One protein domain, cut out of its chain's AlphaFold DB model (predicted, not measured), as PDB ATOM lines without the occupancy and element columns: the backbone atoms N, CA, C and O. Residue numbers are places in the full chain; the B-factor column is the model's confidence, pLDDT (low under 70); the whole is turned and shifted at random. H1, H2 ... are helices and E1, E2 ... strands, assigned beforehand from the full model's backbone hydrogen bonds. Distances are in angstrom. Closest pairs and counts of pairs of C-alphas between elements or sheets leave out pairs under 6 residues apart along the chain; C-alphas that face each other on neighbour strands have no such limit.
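AT A GLANCE: This is residues 3 to 86 of the 401 residues of an uncharacterized protein of Bifidobacterium adolescentis (strain ATCC 15703 / DSM 20083 / NCTC 11814 / E194a) (UniProt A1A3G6). A short pair of parallel strands, E1 and E2, stands between two helices in a flat row, H1 with long loops beside it and H2 at the other end. The printed part has 84 residues, ordered E1, H1, E2, H2, and is mostly helix, with under half of them in named elements. It is compact, radius of gyration of the C-alphas 13.0 A, spanning 34 by 31 by 15 A.

HOW THE PARTS SIT: E1, residues 10 to 12, and E2, residues 63 to 65, are parallel neighbours; N 12 and O 64, 2.8 A apart, are within hydrogen-bond range. With H1, residues 28 to 39, between them along the chain, they form a strand-helix-strand unit with a right-handed crossover. The closest C-alphas of E1 and H1 are those of Ser 10 and Met 36, 6.1 A apart. The closest of E2 and H2, residues 69 to 85, are those of Lys 64 and Ile 75, 7.7 A. H1 and H2 are apart. In both helices every O i to N i+4 pair is within hydrogen-bond range.

IN THESE COORDINATES: E1, 6.6 A long, begins at C-alpha 10 (21.124, 6.731, 16.007). First to last C-alpha, H1 measures 16.6 A, E2 7.0 A and H2 23.7 A. H2 ends at C-alpha 85 (20.028, 22.247, 3.785).

THE WHOLE: The printed part has no cut. The links E1 to H1 and H1 to E2 are long. Residues 57 and 81 to 86 have pLDDT under 70.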
ATOM      1  N   SER A   3      17.485  17.024  26.699       81.06
ATOM      2  CA  SER A   3      16.982  18.139  27.522       81.06
ATOM      3  C   SER A   3      17.597  19.504  27.186       81.06
ATOM      4  O   SER A   3      17.032  20.526  27.554       81.06
ATOM      5  N   ALA A   4      18.735  19.530  26.487       82.44
ATOM      6  CA  ALA A   4      19.379  20.746  25.995       82.44
ATOM      7  C   ALA A   4      18.984  21.079  24.540       82.44
ATOM      8  O   ALA A   4      19.607  21.938  23.927       82.44
ATOM      9  N   GLY A   5      17.989  20.386  23.969       78.88
ATOM     10  CA  GLY A   5      17.498  20.612  22.604       78.88
ATOM     11  C   GLY A   5      18.353  19.991  21.493       78.88
ATOM     12  O   GLY A   5      18.130  20.277  20.323       78.88
ATOM     13  N   THR A   6      19.335  19.145  21.823       83.06
ATOM     14  CA  THR A   6      20.184  18.487  20.817       83.06
ATOM     15  C   THR A   6      19.393  17.442  20.023       83.06
ATOM     16  O   THR A   6      18.824  16.525  20.618       83.06
ATOM     17  N   LEU A   7      19.418  17.538  18.687       84.88
ATOM     18  CA  LEU A   7      18.958  16.473  17.790       84.88
ATOM     19  C   LEU A   7      19.952  15.303  17.809       84.88
ATOM     20  O   LEU A   7      21.153  15.497  17.632       84.88
ATOM     21  N   ILE A   8      19.456  14.090  18.051       90.25
ATOM     22  CA  ILE A   8      20.255  12.867  18.154       90.25
ATOM     23  C   ILE A   8      19.780  11.878  17.095       90.25
ATOM     24  O   ILE A   8      18.666  11.361  17.186       90.25
ATOM     25  N   TYR A   9      20.659  11.553  16.152       91.88
ATOM     26  CA  TYR A   9      20.478  10.430  15.234       91.88
ATOM     27  C   TYR A   9      21.159   9.187  15.810       91.88
ATOM     28  O   TYR A   9      22.253   9.278  16.369       91.88
ATOM     29  N   SER A  10      20.525   8.025  15.677       94.38
ATOM     30  CA  SER A  10      21.124   6.731  16.007       94.38
ATOM     31  C   SER A  10      21.168   5.853  14.754       94.38
ATOM     32  O   SER A  10      20.238   5.866  13.949       94.38
ATOM     33  N   ILE A  11      22.265   5.113  14.553       95.38
ATOM     34  CA  ILE A  11      22.458   4.248  13.378       95.38
ATOM     35  C   ILE A  11      22.758   2.828  13.856       95.38
ATOM     36  O   ILE A  11      23.760   2.588  14.527       95.38
ATOM     37  N   GLY A  12      21.864   1.889  13.553       94.75
ATOM     38  CA  GLY A  12      21.990   0.483  13.921       94.75
ATOM     39  C   GLY A  12      22.785  -0.285  12.880       94.75
ATOM     40  O   GLY A  12      22.327  -0.428  11.749       94.75
ATOM     41  N   ILE A  13      23.951  -0.792  13.282       93.69
ATOM     42  CA  ILE A  13      24.815  -1.655  12.467       93.69
ATOM     43  C   ILE A  13      24.962  -2.994  13.198       93.69
ATOM     44  O   ILE A  13      26.009  -3.321  13.752       93.69
ATOM     45  N   PHE A  14      23.855  -3.727  13.290       92.31
ATOM     46  CA  PHE A  14      23.779  -5.036  13.936       92.31
ATOM     47  C   PHE A  14      22.699  -5.899  13.275       92.31
ATOM     48  O   PHE A  14      21.790  -5.392  12.612       92.31
ATOM     49  N   GLU A  15      22.800  -7.217  13.443       90.56
ATOM     50  CA  GLU A  15      21.833  -8.166  12.890       90.56
ATOM     51  C   GLU A  15      20.442  -7.953  13.507       90.56
ATOM     52  O   GLU A  15      20.275  -7.941  14.726       90.56
ATOM     53  N   GLY A  16      19.429  -7.762  12.658       91.12
ATOM     54  CA  GLY A  16      18.062  -7.485  13.103       91.12
ATOM     55  C   GLY A  16      17.784  -6.024  13.475       91.12
ATOM     56  O   GLY A  16      16.713  -5.758  14.020       91.12
ATOM     57  N   ALA A  17      18.692  -5.087  13.172       94.38
ATOM     58  CA  ALA A  17      18.425  -3.652  13.275       94.38
ATOM     59  C   ALA A  17      17.217  -3.261  12.405       94.38
ATOM     60  O   ALA A  17      17.207  -3.492  11.196       94.38
ATOM     61  N   ASN A  18      16.186  -2.690  13.026       93.50
ATOM     62  CA  ASN A  18      14.908  -2.402  12.384       93.50
ATOM     63  C   ASN A  18      14.288  -1.103  12.930       93.50
ATOM     64  O   ASN A  18      13.606  -1.136  13.957       93.50
ATOM     65  N   PRO A  19      14.462   0.026  12.223       91.81
ATOM     66  CA  PRO A  19      13.875   1.308  12.594       91.81
ATOM     67  C   PRO A  19      12.349   1.348  12.607       91.81
ATOM     68  O   PRO A  19      11.770   2.201  13.269       91.81
ATOM     69  N   GLU A  20      11.681   0.435  11.904       90.19
ATOM     70  CA  GLU A  20      10.216   0.384  11.860       90.19
ATOM     71  C   GLU A  20       9.617  -0.399  13.038       90.19
ATOM     72  O   GLU A  20       8.396  -0.454  13.210       90.19
ATOM     73  N   GLN A  21      10.449  -1.010  13.887       88.56
ATOM     74  CA  GLN A  21       9.977  -1.818  15.004       88.56
ATOM     75  C   GLN A  21       9.345  -0.952  16.103       88.56
ATOM     76  O   GLN A  21      10.012  -0.187  16.785       88.56
ATOM     77  N   GLN A  22       8.041  -1.127  16.333       83.19
ATOM     78  CA  GLN A  22       7.296  -0.405  17.383       83.19
ATOM     79  C   GLN A  22       6.919  -1.270  18.598       83.19
ATOM     80  O   GLN A  22       6.400  -0.757  19.599       83.19
ATOM     81  N   SER A  23       7.157  -2.582  18.517       86.19
ATOM     82  CA  SER A  23       6.871  -3.563  19.567       86.19
ATOM     83  C   SER A  23       8.149  -4.306  19.933       86.19
ATOM     84  O   SER A  23       8.816  -4.842  19.049       86.19
ATOM     85  N   PHE A  24       8.489  -4.327  21.220       88.38
ATOM     86  CA  PHE A  24       9.764  -4.842  21.717       88.38
ATOM     87  C   PHE A  24       9.503  -5.992  22.688       88.38
ATOM     88  O   PHE A  24       8.850  -5.804  23.715       88.38
ATOM     89  N   GLY A  25       9.951  -7.191  22.321       86.31
ATOM     90  CA  GLY A  25       9.943  -8.359  23.189       86.31
ATOM     91  C   GLY A  25      11.247  -8.503  23.973       86.31
ATOM     92  O   GLY A  25      12.054  -7.584  24.081       86.31
ATOM     93  N   ASN A  26      11.467  -9.703  24.507       88.12
ATOM     94  CA  ASN A  26      12.652 -10.024  25.312       88.12
ATOM     95  C   ASN A  26      13.820 -10.582  24.482       88.12
ATOM     96  O   ASN A  26      14.774 -11.105  25.056       88.12
ATOM     97  N   ARG A  27      13.732 -10.550  23.146       92.12
ATOM     98  CA  ARG A  27      14.841 -10.978  22.286       92.12
ATOM     99  C   ARG A  27      15.925  -9.904  22.276       92.12
ATOM    100  O   ARG A  27      15.632  -8.719  22.402       92.12
ATOM    101  N   GLU A  28      17.170 -10.322  22.091       89.69
ATOM    102  CA  GLU A  28      18.330  -9.424  22.099       89.69
ATOM    103  C   GLU A  28      18.207  -8.300  21.055       89.69
ATOM    104  O   GLU A  28      18.405  -7.128  21.370       89.69
ATOM    105  N   ASN A  29      17.776  -8.632  19.837       91.69
ATOM    106  CA  ASN A  29      17.548  -7.659  18.769       91.69
ATOM    107  C   ASN A  29      16.377  -6.705  19.067       91.69
ATOM    108  O   ASN A  29      16.459  -5.522  18.741       91.69
ATOM    109  N   ASP A  30      15.317  -7.178  19.731       92.12
ATOM    110  CA  ASP A  30      14.201  -6.325  20.156       92.12
ATOM    111  C   ASP A  30      14.672  -5.279  21.174       92.12
ATOM    112  O   ASP A  30      14.350  -4.098  21.048       92.12
ATOM    113  N   GLN A  31      15.477  -5.701  22.152       92.25
ATOM    114  CA  GLN A  31      16.052  -4.815  23.166       92.25
ATOM    115  C   GLN A  31      17.049  -3.823  22.556       92.25
ATOM    116  O   GLN A  31      17.063  -2.651  22.939       92.25
ATOM    117  N   ALA A  32      17.838  -4.256  21.569       94.00
ATOM    118  CA  ALA A  32      18.740  -3.381  20.828       94.00
ATOM    119  C   ALA A  32      17.965  -2.314  20.033       94.00
ATOM    120  O   ALA A  32      18.257  -1.126  20.164       94.00
ATOM    121  N   ASN A  33      16.926  -2.695  19.281       94.25
ATOM    122  CA  ASN A  33      16.068  -1.741  18.564       94.25
ATOM    123  C   ASN A  33      15.368  -0.775  19.529       94.25
ATOM    124  O   ASN A  33      15.347   0.435  19.297       94.25
ATOM    125  N   GLN A  34      14.865  -1.288  20.655       93.56
ATOM    126  CA  GLN A  34      14.265  -0.475  21.709       93.56
ATOM    127  C   GLN A  34      15.248   0.580  22.234       93.56
ATOM    128  O   GLN A  34      14.914   1.763  22.320       93.56
ATOM    129  N   PHE A  35      16.480   0.175  22.533       94.12
ATOM    130  CA  PHE A  35      17.541   1.086  22.950       94.12
ATOM    131  C   PHE A  35      17.832   2.159  21.892       94.12
ATOM    132  O   PHE A  35      17.894   3.345  22.222       94.12
ATOM    133  N   MET A  36      17.938   1.784  20.616       95.62
ATOM    134  CA  MET A  36      18.221   2.732  19.533       95.62
ATOM    135  C   MET A  36      17.113   3.778  19.343       95.62
ATOM    136  O   MET A  36      17.407   4.962  19.125       95.62
ATOM    137  N   HIS A  37      15.849   3.377  19.495       92.56
ATOM    138  CA  HIS A  37      14.716   4.302  19.539       92.56
ATOM    139  C   HIS A  37      14.802   5.241  20.743       92.56
ATOM    140  O   HIS A  37      14.679   6.454  20.581       92.56
ATOM    141  N   ALA A  38      15.066   4.705  21.933       92.00
ATOM    142  CA  ALA A  38      15.149   5.493  23.156       92.00
ATOM    143  C   ALA A  38      16.305   6.497  23.165       92.00
ATOM    144  O   ALA A  38      16.195   7.534  23.813       92.00
ATOM    145  N   VAL A  39      17.415   6.219  22.478       92.94
ATOM    146  CA  VAL A  39      18.569   7.132  22.394       92.94
ATOM    147  C   VAL A  39      18.365   8.216  21.338       92.94
ATOM    148  O   VAL A  39      18.755   9.359  21.570       92.94
ATOM    149  N   SER A  40      17.718   7.907  20.215       92.75
ATOM    150  CA  SER A  40      17.466   8.886  19.147       92.75
ATOM    151  C   SER A  40      16.410   9.931  19.521       92.75
ATOM    152  O   SER A  40      15.616   9.746  20.448       92.75
ATOM    153  N   SER A  41      16.365  11.034  18.777       90.38
ATOM    154  CA  SER A  41      15.351  12.086  18.930       90.38
ATOM    155  C   SER A  41      13.935  11.660  18.526       90.38
ATOM    156  O   SER A  41      13.016  12.454  18.673       90.38
ATOM    157  N   ASN A  42      13.729  10.398  18.128       86.25
ATOM    158  CA  ASN A  42      12.405   9.779  17.999       86.25
ATOM    159  C   ASN A  42      11.571   9.942  19.281       86.25
ATOM    160  O   ASN A  42      10.377  10.237  19.234       86.25
ATOM    161  N   TYR A  43      12.228   9.802  20.436       89.19
ATOM    162  CA  TYR A  43      11.624   9.984  21.753       89.19
ATOM    163  C   TYR A  43      12.433  11.018  22.546       89.19
ATOM    164  O   TYR A  43      13.331  10.655  23.316       89.19
ATOM    165  N   PRO A  44      12.176  12.324  22.351       85.38
ATOM    166  CA  PRO A  44      12.989  13.400  22.925       85.38
ATOM    167  C   PRO A  44      12.950  13.438  24.461       85.38
ATOM    168  O   PRO A  44      13.893  13.916  25.087       85.38
ATOM    169  N   ASN A  45      11.906  12.871  25.070       86.38
ATOM    170  CA  ASN A  45      11.723  12.824  26.521       86.38
ATOM    171  C   ASN A  45      12.113  11.478  27.151       86.38
ATOM    172  O   ASN A  45      11.950  11.305  28.357       86.38
ATOM    173  N   ALA A  46      12.624  10.526  26.362       87.88
ATOM    174  CA  ALA A  46      13.056   9.242  26.895       87.88
ATOM    175  C   ALA A  46      14.217   9.419  27.881       87.88
ATOM    176  O   ALA A  46      15.275   9.949  27.534       87.88
ATOM    177  N   THR A  47      14.011   8.950  29.111       86.50
ATOM    178  CA  THR A  47      15.023   8.953  30.182       86.50
ATOM    179  C   THR A  47      15.664   7.580  30.395       86.50
ATOM    180  O   THR A  47      16.741   7.489  30.978       86.50
ATOM    181  N   ALA A  48      15.035   6.521  29.878       87.94
ATOM    182  CA  ALA A  48      15.525   5.148  29.888       87.94
ATOM    183  C   ALA A  48      15.082   4.408  28.614       87.94
ATOM    184  O   ALA A  48      14.179   4.862  27.907       87.94
ATOM    185  N   TYR A  49      15.700   3.257  28.324       86.44
ATOM    186  CA  TYR A  49      15.336   2.462  27.146       86.44
ATOM    187  C   TYR A  49      13.986   1.754  27.289       86.44
ATOM    188  O   TYR A  49      13.322   1.503  26.291       86.44
ATOM    189  N   ASP A  50      13.539   1.488  28.516       86.44
ATOM    190  CA  ASP A  50      12.208   0.943  28.760       86.44
ATOM    191  C   ASP A  50      11.132   1.905  28.220       86.44
ATOM    192  O   ASP A  50      11.104   3.086  28.579       86.44
ATOM    193  N   LYS A  51      10.245   1.382  27.360       83.62
ATOM    194  CA  LYS A  51       9.209   2.133  26.639       83.62
ATOM    195  C   LYS A  51       8.257   2.868  27.585       83.62
ATOM    196  O   LYS A  51       7.725   3.911  27.210       83.62
ATOM    197  N   ALA A  52       8.094   2.391  28.822       85.44
ATOM    198  CA  ALA A  52       7.319   3.080  29.854       85.44
ATOM    199  C   ALA A  52       7.860   4.488  30.183       85.44
ATOM    200  O   ALA A  52       7.120   5.328  30.688       85.44
ATOM    201  N   ASN A  53       9.128   4.773  29.859       86.44
ATOM    202  CA  ASN A  53       9.816   6.025  30.184       86.44
ATOM    203  C   ASN A  53       9.953   6.990  28.995       86.44
ATOM    204  O   ASN A  53      10.680   7.978  29.098       86.44
ATOM    205  N   TRP A  54       9.321   6.711  27.851       86.94
ATOM    206  CA  TRP A  54       9.502   7.513  26.631       86.94
ATOM    207  C   TRP A  54       8.592   8.747  26.571       86.94
ATOM    208  O   TRP A  54       8.917   9.716  25.887       86.94
ATOM    209  N   VAL A  55       7.497   8.737  27.340       80.50
ATOM    210  CA  VAL A  55       6.498   9.814  27.465       80.50
ATOM    211  C   VAL A  55       5.868  10.207  26.120       80.50
ATOM    212  O   VAL A  55       4.823   9.675  25.759       80.50
ATOM    213  N   THR A  56       6.490  11.122  25.375       70.06
ATOM    214  CA  THR A  56       5.993  11.680  24.108       70.06
ATOM    215  C   THR A  56       7.046  11.480  23.025       70.06
ATOM    216  O   THR A  56       8.208  11.837  23.222       70.06
ATOM    217  N   GLY A  57       6.635  10.925  21.887       64.12
ATOM    218  CA  GLY A  57       7.487  10.675  20.726       64.12
ATOM    219  C   GLY A  57       6.867   9.652  19.774       64.12
ATOM    220  O   GLY A  57       5.737   9.207  19.982       64.12
ATOM    221  N   GLY A  58       7.613   9.279  18.740       76.12
ATOM    222  CA  GLY A  58       7.213   8.302  17.728       76.12
ATOM    223  C   GLY A  58       8.390   7.936  16.828       76.12
ATOM    224  O   GLY A  58       9.508   8.401  17.042       76.12
ATOM    225  N   ASN A  59       8.172   7.103  15.812       79.75
ATOM    226  CA  ASN A  59       9.200   6.887  14.795       79.75
ATOM    227  C   ASN A  59       9.314   8.119  13.888       79.75
ATOM    228  O   ASN A  59       8.670   8.188  12.849       79.75
ATOM    229  N   LEU A  60      10.102   9.104  14.317       78.06
ATOM    230  CA  LEU A  60      10.353  10.367  13.619       78.06
ATOM    231  C   LEU A  60      11.560  10.272  12.661       78.06
ATOM    232  O   LEU A  60      12.115  11.288  12.267       78.06
ATOM    233  N   GLY A  61      12.025   9.059  12.335       84.44
ATOM    234  CA  GLY A  61      13.122   8.844  11.384       84.44
ATOM    235  C   GLY A  61      14.541   9.117  11.911       84.44
ATOM    236  O   GLY A  61      15.502   9.011  11.145       84.44
ATOM    237  N   TYR A  62      14.710   9.413  13.208       89.31
ATOM    238  CA  TYR A  62      16.025   9.656  13.823       89.31
ATOM    239  C   TYR A  62      16.800   8.376  14.159       89.31
ATOM    240  O   TYR A  62      18.002   8.439  14.410       89.31
ATOM    241  N   TYR A  63      16.139   7.218  14.173       93.62
ATOM    242  CA  TYR A  63      16.807   5.919  14.173       93.62
ATOM    243  C   TYR A  63      16.867   5.403  12.733       93.62
ATOM    244  O   TYR A  63      15.841   5.300  12.070       93.62
ATOM    245  N   LYS A  64      18.068   5.094  12.245       93.25
ATOM    246  CA  LYS A  64      18.329   4.512  10.922       93.25
ATOM    247  C   LYS A  64      19.077   3.188  11.098       93.25
ATOM    248  O   LYS A  64      19.706   2.967  12.130       93.25
ATOM    249  N   ALA A  65      19.042   2.299  10.114       93.25
ATOM    250  CA  ALA A  65      19.785   1.041  10.165       93.25
ATOM    251  C   ALA A  65      20.365   0.687   8.800       93.25
ATOM    252  O   ALA A  65      19.795   1.041   7.770       93.25
ATOM    253  N   THR A  66      21.496  -0.013   8.807       90.75
ATOM    254  CA  THR A  66      22.141  -0.527   7.597       90.75
ATOM    255  C   THR A  66      23.044  -1.715   7.927       90.75
ATOM    256  O   THR A  66      23.574  -1.821   9.032       90.75
ATOM    257  N   ASN A  67      23.245  -2.599   6.949       89.12
ATOM    258  CA  ASN A  67      24.240  -3.672   6.972       89.12
ATOM    259  C   ASN A  67      25.284  -3.537   5.842       89.12
ATOM    260  O   ASN A  67      26.068  -4.457   5.618       89.12
ATOM    261  N   SER A  68      25.299  -2.398   5.142       85.25
ATOM    262  CA  SER A  68      26.172  -2.112   4.002       85.25
ATOM    263  C   SER A  68      26.961  -0.821   4.222       85.25
ATOM    264  O   SER A  68      26.414   0.191   4.670       85.25
ATOM    265  N   ALA A  69      28.251  -0.841   3.874       83.62
ATOM    266  CA  ALA A  69      29.122   0.334   3.937       83.62
ATOM    267  C   ALA A  69      28.673   1.450   2.969       83.62
ATOM    268  O   ALA A  69      28.754   2.633   3.307       83.62
ATOM    269  N   ASP A  70      28.137   1.079   1.804       74.69
ATOM    270  CA  ASP A  70      27.631   2.039   0.816       74.69
ATOM    271  C   ASP A  70      26.386   2.763   1.342       74.69
ATOM    272  O   ASP A  70      26.248   3.976   1.200       74.69
ATOM    273  N   ASP A  71      25.493   2.035   2.013       78.69
ATOM    274  CA  ASP A  71      24.286   2.617   2.602       78.69
ATOM    275  C   ASP A  71      24.599   3.415   3.874       78.69
ATOM    276  O   ASP A  71      23.918   4.395   4.164       78.69
ATOM    277  N   LEU A  72      25.664   3.062   4.606       88.69
ATOM    278  CA  LEU A  72      26.155   3.876   5.718       88.69
ATOM    279  C   LEU A  72      26.646   5.247   5.239       88.69
ATOM    280  O   LEU A  72      26.338   6.256   5.870       88.69
ATOM    281  N   THR A  73      27.364   5.286   4.113       83.81
ATOM    282  CA  THR A  73      27.817   6.543   3.499       83.81
ATOM    283  C   THR A  73      26.622   7.422   3.132       83.81
ATOM    284  O   THR A  73      26.567   8.575   3.550       83.81
ATOM    285  N   LYS A  74      25.597   6.849   2.483       79.81
ATOM    286  CA  LYS A  74      24.350   7.566   2.164       79.81
ATOM    287  C   LYS A  74      23.641   8.098   3.407       79.81
ATOM    288  O   LYS A  74      23.184   9.230   3.400       79.81
ATOM    289  N   ILE A  75      23.571   7.313   4.486       86.69
ATOM    290  CA  ILE A  75      22.956   7.761   5.744       86.69
ATOM    291  C   ILE A  75      23.679   8.996   6.301       86.69
ATOM    292  O   ILE A  75      23.019   9.921   6.773       86.69
ATOM    293  N   PHE A  76      25.012   9.024   6.262       88.25
ATOM    294  CA  PHE A  76      25.776  10.189   6.712       88.25
ATOM    295  C   PHE A  76      25.611  11.394   5.788       88.25
ATOM    296  O   PHE A  76      25.476  12.507   6.296       88.25
ATOM    297  N   ASP A  77      25.576  11.179   4.474       79.62
ATOM    298  CA  ASP A  77      25.322  12.236   3.494       79.62
ATOM    299  C   ASP A  77      23.921  12.833   3.674       79.62
ATOM    300  O   ASP A  77      23.776  14.053   3.686       79.62
ATOM    301  N   ASP A  78      22.903  12.002   3.909       76.50
ATOM    302  CA  ASP A  78      21.530  12.438   4.176       76.50
ATOM    303  C   ASP A  78      21.436  13.243   5.477       76.50
ATOM    304  O   ASP A  78      20.783  14.281   5.501       76.50
ATOM    305  N   ILE A  79      22.113  12.813   6.551       82.00
ATOM    306  CA  ILE A  79      22.157  13.562   7.821       82.00
ATOM    307  C   ILE A  79      22.901  14.888   7.632       82.00
ATOM    308  O   ILE A  79      22.444  15.924   8.112       82.00
ATOM    309  N   GLN A  80      24.036  14.892   6.922       78.56
ATOM    310  CA  GLN A  80      24.732  16.133   6.587       78.56
ATOM    311  C   GLN A  80      23.846  17.048   5.754       78.56
ATOM    312  O   GLN A  80      23.791  18.239   6.041       78.56
ATOM    313  N   LYS A  81      23.130  16.517   4.763       64.56
ATOM    314  CA  LYS A  81      22.186  17.274   3.945       64.56
ATOM    315  C   LYS A  81      21.067  17.838   4.817       64.56
ATOM    316  O   LYS A  81      20.869  19.039   4.805       64.56
ATOM    317  N   GLU A  82      20.434  17.047   5.673       66.56
ATOM    318  CA  GLU A  82      19.400  17.510   6.611       66.56
ATOM    319  C   GLU A  82      19.905  18.643   7.527       66.56
ATOM    320  O   GLU A  82      19.203  19.630   7.741       66.56
ATOM    321  N   ILE A  83      21.155  18.559   7.995       66.25
ATOM    322  CA  ILE A  83      21.800  19.588   8.827       66.25
ATOM    323  C   ILE A  83      22.208  20.832   8.015       66.25
ATOM    324  O   ILE A  83      22.147  21.946   8.532       66.25
ATOM    325  N   THR A  84      22.646  20.669   6.765       59.59
ATOM    326  CA  THR A  84      23.202  21.756   5.934       59.59
ATOM    327  C   THR A  84      22.163  22.449   5.055       59.59
ATOM    328  O   THR A  84      22.295  23.643   4.791       59.59
ATOM    329  N   THR A  85      21.123  21.737   4.621       54.97
ATOM    330  CA  THR A  85      20.028  22.247   3.785       54.97
ATOM    331  C   THR A  85      18.734  22.446   4.565       54.97
ATOM    332  O   THR A  85      17.848  23.140   4.076       54.97
ATOM    333  N   GLY A  86      18.567  21.847   5.748       54.69
ATOM    334  CA  GLY A  86      17.243  21.711   6.358       54.69
ATOM    335  C   GLY A  86      16.316  20.865   5.474       54.69
ATOM    336  O   GLY A  86      16.454  20.801   4.252       54.69
TER     337      GLY A  86